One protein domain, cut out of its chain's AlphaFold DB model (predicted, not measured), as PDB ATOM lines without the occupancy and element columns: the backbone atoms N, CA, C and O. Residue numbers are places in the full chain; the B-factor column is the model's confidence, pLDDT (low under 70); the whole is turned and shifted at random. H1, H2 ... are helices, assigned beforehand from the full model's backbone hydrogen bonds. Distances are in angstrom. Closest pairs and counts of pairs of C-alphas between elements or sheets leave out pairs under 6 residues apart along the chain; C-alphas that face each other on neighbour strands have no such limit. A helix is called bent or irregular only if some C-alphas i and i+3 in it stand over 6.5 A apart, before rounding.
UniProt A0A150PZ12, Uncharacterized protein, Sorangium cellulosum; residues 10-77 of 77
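This is residues 10 to 77 of the 77 residues of an uncharacterized protein of Sorangium cellulosum (UniProt A0A150PZ12). Two long helices, H3 and H4, meet at a corner as a V, and H1 sits between the arms, packed on H4. H2 folds back from H1 as a helical hairpin at the open end of the V, next to the beginning of H3. The printed part has 68 residues with four named helices, H1, H2, H3 and H4 in that order, and no named strand; its class is all helix. It is compact, with a radius of gyration of the C-alphas of 12.3 A, and flat, spanning 32 by 30 by 15 A.

H1, residues 10 to 21, touches H2, residues 23 to 32, with residues 15 to 19 alone; they form a hairpin at a shallow tilt of 28 degrees, opposite ways, and their closest C-alphas, those of Cys 19 and Ile 26, are 5.3 A apart. H2 is close to but not clearly touching H3, residues 38 to 54; the closest C-alphas, of His 30 and Arg 41, are 7.5 A apart, and the lines are about perpendicular at 86 degrees. H3 and H4, residues 56 to 75, touch only at the corner, at a steep tilt of 49 degrees, opposite ways, with the C-alphas of Leu 52 and Ala 59 closest at 4.9 A. H1 touches H4 at a steep tilt of 54 degrees, the same way, with the C-alphas of Ala 13 and Cys 66 closest at 5.2 A. H1 and H3 are near each other, with 5 pairs of C-alphas within 10 A; H2 and H4 are apart. Every O i to N i+4 pair is within hydrogen-bond range in H1 and H3, against 4 of 6 in H2 and 14 of 16 in H4.

H1 begins at C-alpha 10, (173.759, 162.666, 72.061), and is 16.3 A long. H2, 14.5 A, is irregular, with C-alphas 24 and 27 8.2 A apart. H3 is 24.3 A long. H4, 29.7 A, has a kink of 26 degrees near residue 64 and is only just irregular, C-alphas 60 and 63 being 6.9 A apart; it ends at C-alpha 75, (184.729, 153.451, 62.585).

The C-alphas of Ala 54 and Arg 77, the two farthest apart, are 35.8 A apart. The printed part has no cut, and its three links are tight. Its mean pLDDT is 93.7; residue 77, the chain's last, is under 70.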
ATOM      1  N   ASN A  10     172.953 163.476  72.983       95.00
ATOM      2  CA  ASN A  10     173.759 162.666  72.061       95.00
ATOM      3  C   ASN A  10     174.478 163.531  71.022       95.00
ATOM      4  O   ASN A  10     175.647 163.303  70.723       95.00
ATOM      5  N   GLN A  11     173.790 164.531  70.467       95.06
ATOM      6  CA  GLN A  11     174.407 165.457  69.518       95.06
ATOM      7  C   GLN A  11     175.474 166.317  70.197       95.06
ATOM      8  O   GLN A  11     176.522 166.549  69.606       95.06
ATOM      9  N   TYR A  12     175.246 166.737  71.441       96.69
ATOM     10  CA  TYR A  12     176.245 167.453  72.226       96.69
ATOM     11  C   TYR A  12     177.497 166.600  72.491       96.69
ATOM     12  O   TYR A  12     178.605 167.067  72.238       96.69
ATOM     13  N   ALA A  13     177.340 165.331  72.888       97.19
ATOM     14  CA  ALA A  13     178.461 164.391  73.013       97.19
ATOM     15  C   ALA A  13     179.225 164.242  71.688       97.19
ATOM     16  O   ALA A  13     180.452 164.306  71.659       97.19
ATOM     17  N   GLY A  14     178.494 164.124  70.574       96.69
ATOM     18  CA  GLY A  14     179.077 164.086  69.234       96.69
ATOM     19  C   GLY A  14     179.901 165.332  68.900       96.69
ATOM     20  O   GLY A  14     181.024 165.198  68.428       96.69
ATOM     21  N   LEU A  15     179.381 166.528  69.191       96.69
ATOM     22  CA  LEU A  15     180.095 167.792  68.996       96.69
ATOM     23  C   LEU A  15     181.394 167.839  69.813       96.69
ATOM     24  O   LEU A  15     182.444 168.169  69.264       96.69
ATOM     25  N   VAL A  16     181.326 167.515  71.108       96.94
ATOM     26  CA  VAL A  16     182.492 167.537  72.005       96.94
ATOM     27  C   VAL A  16     183.574 166.592  71.488       96.94
ATOM     28  O   VAL A  16     184.699 167.022  71.245       96.94
ATOM     29  N   VAL A  17     183.214 165.336  71.216       97.81
ATOM     30  CA  VAL A  17     184.166 164.321  70.756       97.81
ATOM     31  C   VAL A  17     184.717 164.633  69.364       97.81
ATOM     32  O   VAL A  17     185.902 164.426  69.118       97.81
ATOM     33  N   ALA A  18     183.903 165.164  68.448       95.88
ATOM     34  CA  ALA A  18     184.385 165.582  67.134       95.88
ATOM     35  C   ALA A  18     185.455 166.679  67.248       95.88
ATOM     36  O   ALA A  18     186.476 166.606  66.572       95.88
ATOM     37  N   CYS A  19     185.258 167.666  68.130       95.75
ATOM     38  CA  CYS A  19     186.258 168.705  68.380       95.75
ATOM     39  C   CYS A  19     187.546 168.155  69.017       95.75
ATOM     40  O   CYS A  19     188.623 168.648  68.692       95.75
ATOM     41  N   GLU A  20     187.451 167.148  69.891       96.06
ATOM     42  CA  GLU A  20     188.621 166.479  70.485       96.06
ATOM     43  C   GLU A  20     189.427 165.685  69.448       96.06
ATOM     44  O   GLU A  20     190.654 165.758  69.422       96.06
ATOM     45  N   LEU A  21     188.747 164.917  68.590       95.44
ATOM     46  CA  LEU A  21     189.393 164.045  67.603       95.44
ATOM     47  C   LEU A  21     189.919 164.807  66.383       95.44
ATOM     48  O   LEU A  21     190.900 164.386  65.767       95.44
ATOM     49  N   TYR A  22     189.263 165.907  66.014       94.25
ATOM     50  CA  TYR A  22     189.510 166.632  64.771       94.25
ATOM     51  C   TYR A  22     189.758 168.127  65.032       94.25
ATOM     52  O   TYR A  22     189.005 168.971  64.538       94.25
ATOM     53  N   PRO A  23     190.831 168.496  65.762       94.19
ATOM     54  CA  PRO A  23     191.085 169.887  66.143       94.19
ATOM     55  C   PRO A  23     191.250 170.827  64.935       94.19
ATOM     56  O   PRO A  23     190.876 171.994  64.999       94.19
ATOM     57  N   ALA A  24     191.731 170.312  63.797       95.75
ATOM     58  CA  ALA A  24     191.848 171.071  62.549       95.75
ATOM     59  C   ALA A  24     190.490 171.453  61.915       95.75
ATOM     60  O   ALA A  24     190.447 172.302  61.031       95.75
ATOM     61  N   TYR A  25     189.388 170.839  62.355       93.69
ATOM     62  CA  TYR A  25     188.044 171.002  61.788       93.69
ATOM     63  C   TYR A  25     187.048 171.570  62.809       93.69
ATOM     64  O   TYR A  25     185.837 171.392  62.664       93.69
ATOM     65  N   ILE A  26     187.529 172.231  63.865       93.38
ATOM     66  CA  ILE A  26     186.673 172.761  64.935       93.38
ATOM     67  C   ILE A  26     185.629 173.737  64.383       93.38
ATOM     68  O   ILE A  26     184.445 173.563  64.660       93.38
ATOM     69  N   GLU A  27     186.029 174.711  63.559       92.81
ATOM     70  CA  GLU A  27     185.105 175.723  63.025       92.81
ATOM     71  C   GLU A  27     184.024 175.110  62.122       92.81
ATOM     72  O   GLU A  27     182.834 175.402  62.271       92.81
ATOM     73  N   SER A  28     184.408 174.196  61.225       93.75
ATOM     74  CA  SER A  28     183.455 173.512  60.343       93.75
ATOM     75  C   SER A  28     182.525 172.577  61.120       93.75
ATOM     76  O   SER A  28     181.331 172.492  60.820       93.75
ATOM     77  N   THR A  29     183.036 171.925  62.167       93.88
ATOM     78  CA  THR A  29     182.236 171.111  63.087       93.88
ATOM     79  C   THR A  29     181.225 171.989  63.823       93.88
ATOM     80  O   THR A  29     180.035 171.686  63.823       93.88
ATOM     81  N   HIS A  30     181.652 173.115  64.391       93.31
ATOM     82  CA  HIS A  30     180.774 174.064  65.079       93.31
ATOM     83  C   HIS A  30     179.637 174.551  64.177       93.31
ATOM     84  O   HIS A  30     178.474 174.515  64.587       93.31
ATOM     85  N   ALA A  31     179.938 174.911  62.928       91.69
ATOM     86  CA  ALA A  31     178.926 175.301  61.949       91.69
ATOM     87  C   ALA A  31     177.924 174.169  61.653       91.69
ATOM     88  O   ALA A  31     176.715 174.403  61.659       91.69
ATOM     89  N   ARG A  32     178.397 172.926  61.470       91.56
ATOM     90  CA  ARG A  32     177.540 171.752  61.209       91.56
ATOM     91  C   ARG A  32     176.582 171.439  62.361       91.56
ATOM     92  O   ARG A  32     175.479 170.958  62.125       91.56
ATOM     93  N   TYR A  33     177.002 171.718  63.591       91.56
ATOM     94  CA  TYR A  33     176.193 171.549  64.798       91.56
ATOM     95  C   TYR A  33     175.370 172.800  65.164       91.56
ATOM     96  O   TYR A  33     174.735 172.824  66.215       91.56
ATOM     97  N   GLY A  34     175.352 173.838  64.320       91.19
ATOM     98  CA  GLY A  34     174.544 175.041  64.546       91.19
ATOM     99  C   GLY A  34     175.075 175.973  65.641       91.19
ATOM    100  O   GLY A  34     174.327 176.806  66.148       91.19
ATOM    101  N   VAL A  35     176.360 175.869  65.997       93.12
ATOM    102  CA  VAL A  35     177.034 176.725  66.990       93.12
ATOM    103  C   VAL A  35     178.238 177.462  66.389       93.12
ATOM    104  O   VAL A  35     179.343 177.346  66.903       93.12
ATOM    105  N   PRO A  36     178.065 178.244  65.307       91.38
ATOM    106  CA  PRO A  36     179.171 178.746  64.483       91.38
ATOM    107  C   PRO A  36     180.068 179.793  65.162       91.38
ATOM    108  O   PRO A  36     181.049 180.222  64.567       91.38
ATOM    109  N   THR A  37     179.728 180.254  66.368       90.38
ATOM    110  CA  THR A  37     180.499 181.278  67.081       90.38
ATOM    111  C   THR A  37     181.016 180.748  68.418       90.38
ATOM    112  O   THR A  37     180.320 179.964  69.073       90.38
ATOM    113  N   PRO A  38     182.179 181.234  68.898       90.19
ATOM    114  CA  PRO A  38     182.685 180.880  70.225       90.19
ATOM    115  C   PRO A  38     181.680 181.169  71.348       90.19
ATOM    116  O   PRO A  38     181.547 180.380  72.278       90.19
ATOM    117  N   ALA A  39     180.917 182.263  71.237       91.38
ATOM    118  CA  ALA A  39     179.876 182.613  72.202       91.38
ATOM    119  C   ALA A  39     178.708 181.611  72.197       91.38
ATOM    120  O   ALA A  39     178.247 181.203  73.263       91.38
ATOM    121  N   ALA A  40     178.252 181.170  71.017       90.31
ATOM    122  CA  ALA A  40     177.214 180.144  70.907       90.31
ATOM    123  C   ALA A  40     177.688 178.800  71.478       90.31
ATOM    124  O   ALA A  40     176.936 178.136  72.193       90.31
ATOM    125  N   ARG A  41     178.950 178.432  71.221       93.56
ATOM    126  CA  ARG A  41     179.565 177.236  71.800       93.56
ATOM    127  C   ARG A  41     179.642 177.318  73.326       93.56
ATOM    128  O   ARG A  41     179.189 176.398  73.997       93.56
ATOM    129  N   ALA A  42     180.131 178.428  73.874       93.75
ATOM    130  CA  ALA A  42     180.229 178.626  75.319       93.75
ATOM    131  C   ALA A  42     178.855 178.595  76.013       93.75
ATOM    132  O   ALA A  42     178.713 178.000  77.080       93.75
ATOM    133  N   ALA A  43     177.822 179.187  75.402       92.88
ATOM    134  CA  ALA A  43     176.458 179.148  75.932       92.88
ATOM    135  C   ALA A  43     175.877 177.723  75.947       92.88
ATOM    136  O   ALA A  43     175.209 177.334  76.909       92.88
ATOM    137  N   LEU A  44     176.151 176.934  74.903       94.44
ATOM    138  CA  LEU A  44     175.758 175.528  74.832       94.44
ATOM    139  C   LEU A  44     176.477 174.682  75.894       94.44
ATOM    140  O   LEU A  44     175.824 173.895  76.583       94.44
ATOM    141  N   ASP A  45     177.789 174.871  76.050       95.44
ATOM    142  CA  ASP A  45     178.594 174.160  77.045       95.44
ATOM    143  C   ASP A  45     178.099 174.477  78.466       95.44
ATOM    144  O   ASP A  45     177.876 173.567  79.263       95.44
ATOM    145  N   ALA A  46     177.826 175.752  78.765       95.38
ATOM    146  CA  ALA A  46     177.279 176.178  80.053       95.38
ATOM    147  C   ALA A  46     175.892 175.576  80.335       95.38
ATOM    148  O   ALA A  46     175.622 175.124  81.450       95.38
ATOM    149  N   PHE A  47     175.018 175.524  79.325       94.38
ATOM    150  CA  PHE A  47     173.699 174.903  79.448       94.38
ATOM    151  C   PHE A  47     173.802 173.418  79.818       94.38
ATOM    152  O   PHE A  47     173.111 172.958  80.732       94.38
ATOM    153  N   TRP A  48     174.662 172.661  79.132       95.06
ATOM    154  CA  TRP A  48     174.816 171.234  79.402       95.06
ATOM    155  C   TRP A  48     175.575 170.953  80.693       95.06
ATOM    156  O   TRP A  48     175.163 170.055  81.426       95.06
ATOM    157  N   ALA A  49     176.595 171.744  81.029       95.06
ATOM    158  CA  ALA A  49     177.298 171.645  82.305       95.06
ATOM    159  C   ALA A  49     176.336 171.818  83.491       95.06
ATOM    160  O   ALA A  49     176.330 170.995  84.405       95.06
ATOM    161  N   ALA A  50     175.453 172.822  83.438       95.12
ATOM    162  CA  ALA A  50     174.447 173.039  84.475       95.12
ATOM    163  C   ALA A  50     173.467 171.858  84.603       95.12
ATOM    164  O   ALA A  50     173.101 171.471  85.711       95.12
ATOM    165  N   ARG A  51     173.049 171.254  83.483       94.44
ATOM    166  CA  ARG A  51     172.132 170.101  83.498       94.44
ATOM    167  C   ARG A  51     172.790 168.822  83.995       94.44
ATOM    168  O   ARG A  51     172.162 168.104  84.759       94.44
ATOM    169  N   LEU A  52     174.023 168.550  83.575       95.25
ATOM    170  CA  LEU A  52     174.788 167.393  84.040       95.25
ATOM    171  C   LEU A  52     175.079 167.500  85.541       95.25
ATOM    172  O   LEU A  52     174.971 166.509  86.248       95.25
ATOM    173  N   ALA A  53     175.370 168.702  86.046       95.56
ATOM    174  CA  ALA A  53     175.549 168.922  87.480       95.56
ATOM    175  C   ALA A  53     174.249 168.731  88.286       95.56
ATOM    176  O   ALA A  53     174.294 168.276  89.426       95.56
ATOM    177  N   ALA A  54     173.095 169.080  87.708       95.75
ATOM    178  CA  ALA A  54     171.798 169.001  88.379       95.75
ATOM    179  C   ALA A  54     171.133 167.612  88.316       95.75
ATOM    180  O   ALA A  54     170.227 167.344  89.104       95.75
ATOM    181  N   ASP A  55     171.541 166.744  87.386       96.00
ATOM    182  CA  ASP A  55     170.917 165.441  87.139       96.00
ATOM    183  C   ASP A  55     171.972 164.317  87.143       96.00
ATOM    184  O   ASP A  55     172.649 164.087  86.132       96.00
ATOM    185  N   PRO A  56     172.097 163.576  88.262       93.94
ATOM    186  CA  PRO A  56     173.046 162.474  88.388       93.94
ATOM    187  C   PRO A  56     172.843 161.355  87.359       93.94
ATOM    188  O   PRO A  56     173.814 160.723  86.950       93.94
ATOM    189  N   ALA A  57     171.607 161.116  86.907       94.25
ATOM    190  CA  ALA A  57     171.336 160.092  85.903       94.25
ATOM    191  C   ALA A  57     171.848 160.529  84.522       94.25
ATOM    192  O   ALA A  57     172.404 159.717  83.781       94.25
ATOM    193  N   LEU A  58     171.725 161.817  84.176       94.00
ATOM    194  CA  LEU A  58     172.369 162.357  82.973       94.00
ATOM    195  C   LEU A  58     173.895 162.347  83.099       94.00
ATOM    196  O   LEU A  58     174.568 161.983  82.135       94.00
ATOM    197  N   ALA A  59     174.436 162.694  84.270       94.25
ATOM    198  CA  ALA A  59     175.874 162.650  84.527       94.25
ATOM    199  C   ALA A  59     176.449 161.238  84.350       94.25
ATOM    200  O   ALA A  59     177.494 161.078  83.726       94.25
ATOM    201  N   GLN A  60     175.744 160.209  84.829       94.94
ATOM    202  CA  GLN A  60     176.165 158.816  84.677       94.94
ATOM    203  C   GLN A  60     176.168 158.362  83.211       94.94
ATOM    204  O   GLN A  60     177.047 157.611  82.801       94.94
ATOM    205  N   ARG A  61     175.216 158.841  82.403       94.94
ATOM    206  CA  ARG A  61     175.117 158.498  80.974       94.94
ATOM    207  C   ARG A  61     176.133 159.230  80.101       94.94
ATOM    208  O   ARG A  61     176.391 158.804  78.979       94.94
ATOM    209  N   TRP A  62     176.682 160.347  80.570       96.75
ATOM    210  CA  TRP A  62     177.560 161.198  79.766       96.75
ATOM    211  C   TRP A  62     178.812 160.477  79.228       96.75
ATOM    212  O   TRP A  62     179.025 160.531  78.014       96.75
ATOM    213  N   PRO A  63     179.598 159.744  80.045       97.00
ATOM    214  CA  PRO A  63     180.752 158.995  79.548       97.00
ATOM    215  C   PRO A  63     180.381 157.968  78.472       97.00
ATOM    216  O   PRO A  63     181.073 157.864  77.462       97.00
ATOM    217  N   GLU A  64     179.257 157.264  78.637       97.12
ATOM    218  CA  GLU A  64     178.783 156.257  77.678       97.12
ATOM    219  C   GLU A  64     178.482 156.873  76.306       97.12
ATOM    220  O   GLU A  64     178.803 156.294  75.265       97.12
ATOM    221  N   LEU A  65     177.893 158.072  76.296       97.62
ATOM    222  CA  LEU A  65     177.600 158.811  75.070       97.62
ATOM    223  C   LEU A  65     178.871 159.318  74.388       97.62
ATOM    224  O   LEU A  65     178.973 159.236  73.162       97.62
ATOM    225  N   CYS A  66     179.847 159.796  75.160       97.69
ATOM    226  CA  CYS A  66     181.149 160.192  74.630       97.69
ATOM    227  C   CYS A  66     181.897 158.998  74.021       97.69
ATOM    228  O   CYS A  66     182.425 159.100  72.913       97.69
ATOM    229  N   ASP A  67     181.885 157.843  74.683       97.81
ATOM    230  CA  ASP A  67     182.501 156.623  74.160       97.81
ATOM    231  C   ASP A  67     181.807 156.130  72.888       97.81
ATOM    232  O   ASP A  67     182.471 155.768  71.914       97.81
ATOM    233  N   ALA A  68     180.471 156.150  72.859       96.94
ATOM    234  CA  ALA A  68     179.701 155.806  71.669       96.94
ATOM    235  C   ALA A  68     180.023 156.748  70.496       96.94
ATOM    236  O   ALA A  68     180.268 156.277  69.383       96.94
ATOM    237  N   ALA A  69     180.096 158.059  70.745       96.56
ATOM    238  CA  ALA A  69     180.483 159.044  69.738       96.56
ATOM    239  C   ALA A  69     181.912 158.804  69.228       96.56
ATOM    240  O   ALA A  69     182.145 158.800  68.019       96.56
ATOM    241  N   ARG A  70     182.866 158.524  70.124       97.12
ATOM    242  CA  ARG A  70     184.261 158.248  69.752       97.12
ATOM    243  C   ARG A  70     184.361 157.012  68.868       97.12
ATOM    244  O   ARG A  70     185.001 157.058  67.820       97.12
ATOM    245  N   ARG A  71     183.679 155.926  69.241       96.88
ATOM    246  CA  ARG A  71     183.602 154.710  68.419       96.88
ATOM    247  C   ARG A  71     182.989 154.995  67.054       96.88
ATOM    248  O   ARG A  71     183.497 154.480  66.063       96.88
ATOM    249  N   TYR A  72     181.919 155.783  66.989       94.62
ATOM    250  CA  TYR A  72     181.282 156.146  65.724       94.62
ATOM    251  C   TYR A  72     182.260 156.866  64.784       94.62
ATOM    252  O   TYR A  72     182.417 156.456  63.635       94.62
ATOM    253  N   PHE A  73     182.981 157.877  65.276       93.88
ATOM    254  CA  PHE A  73     183.941 158.627  64.462       93.88
ATOM    255  C   PHE A  73     185.155 157.799  64.030       93.88
ATOM    256  O   PHE A  73     185.613 157.929  62.898       93.88
ATOM    257  N   LEU A  74     185.656 156.910  64.893       92.44
ATOM    258  CA  LEU A  74     186.796 156.051  64.563       92.44
ATOM    259  C   LEU A  74     186.452 154.946  63.552       92.44
ATOM    260  O   LEU A  74     187.317 154.562  62.773       92.44
ATOM    261  N   GLN A  75     185.210 154.449  63.552       90.88
ATOM    262  CA  GLN A  75     184.729 153.451  62.585       90.88
ATOM    263  C   GLN A  75     184.324 154.063  61.238       90.88
ATOM    264  O   GLN A  75     184.316 153.361  60.236       90.88
ATOM    265  N   SER A  76     183.984 155.354  61.207       74.81
ATOM    266  CA  SER A  76     183.527 156.049  59.992       74.81
ATOM    267  C   SER A  76     184.681 156.645  59.164       74.81
ATOM    268  O   SER A  76     184.471 157.646  58.478       74.81
ATOM    269  N   ARG A  77     185.896 156.085  59.273       55.09
ATOM    270  CA  ARG A  77     187.104 156.538  58.558       55.09
ATOM    271  C   ARG A  77     187.281 155.871  57.204       55.09
ATOM    272  O   ARG A  77     187.004 154.659  57.105       55.09
TER     273      ARG A  77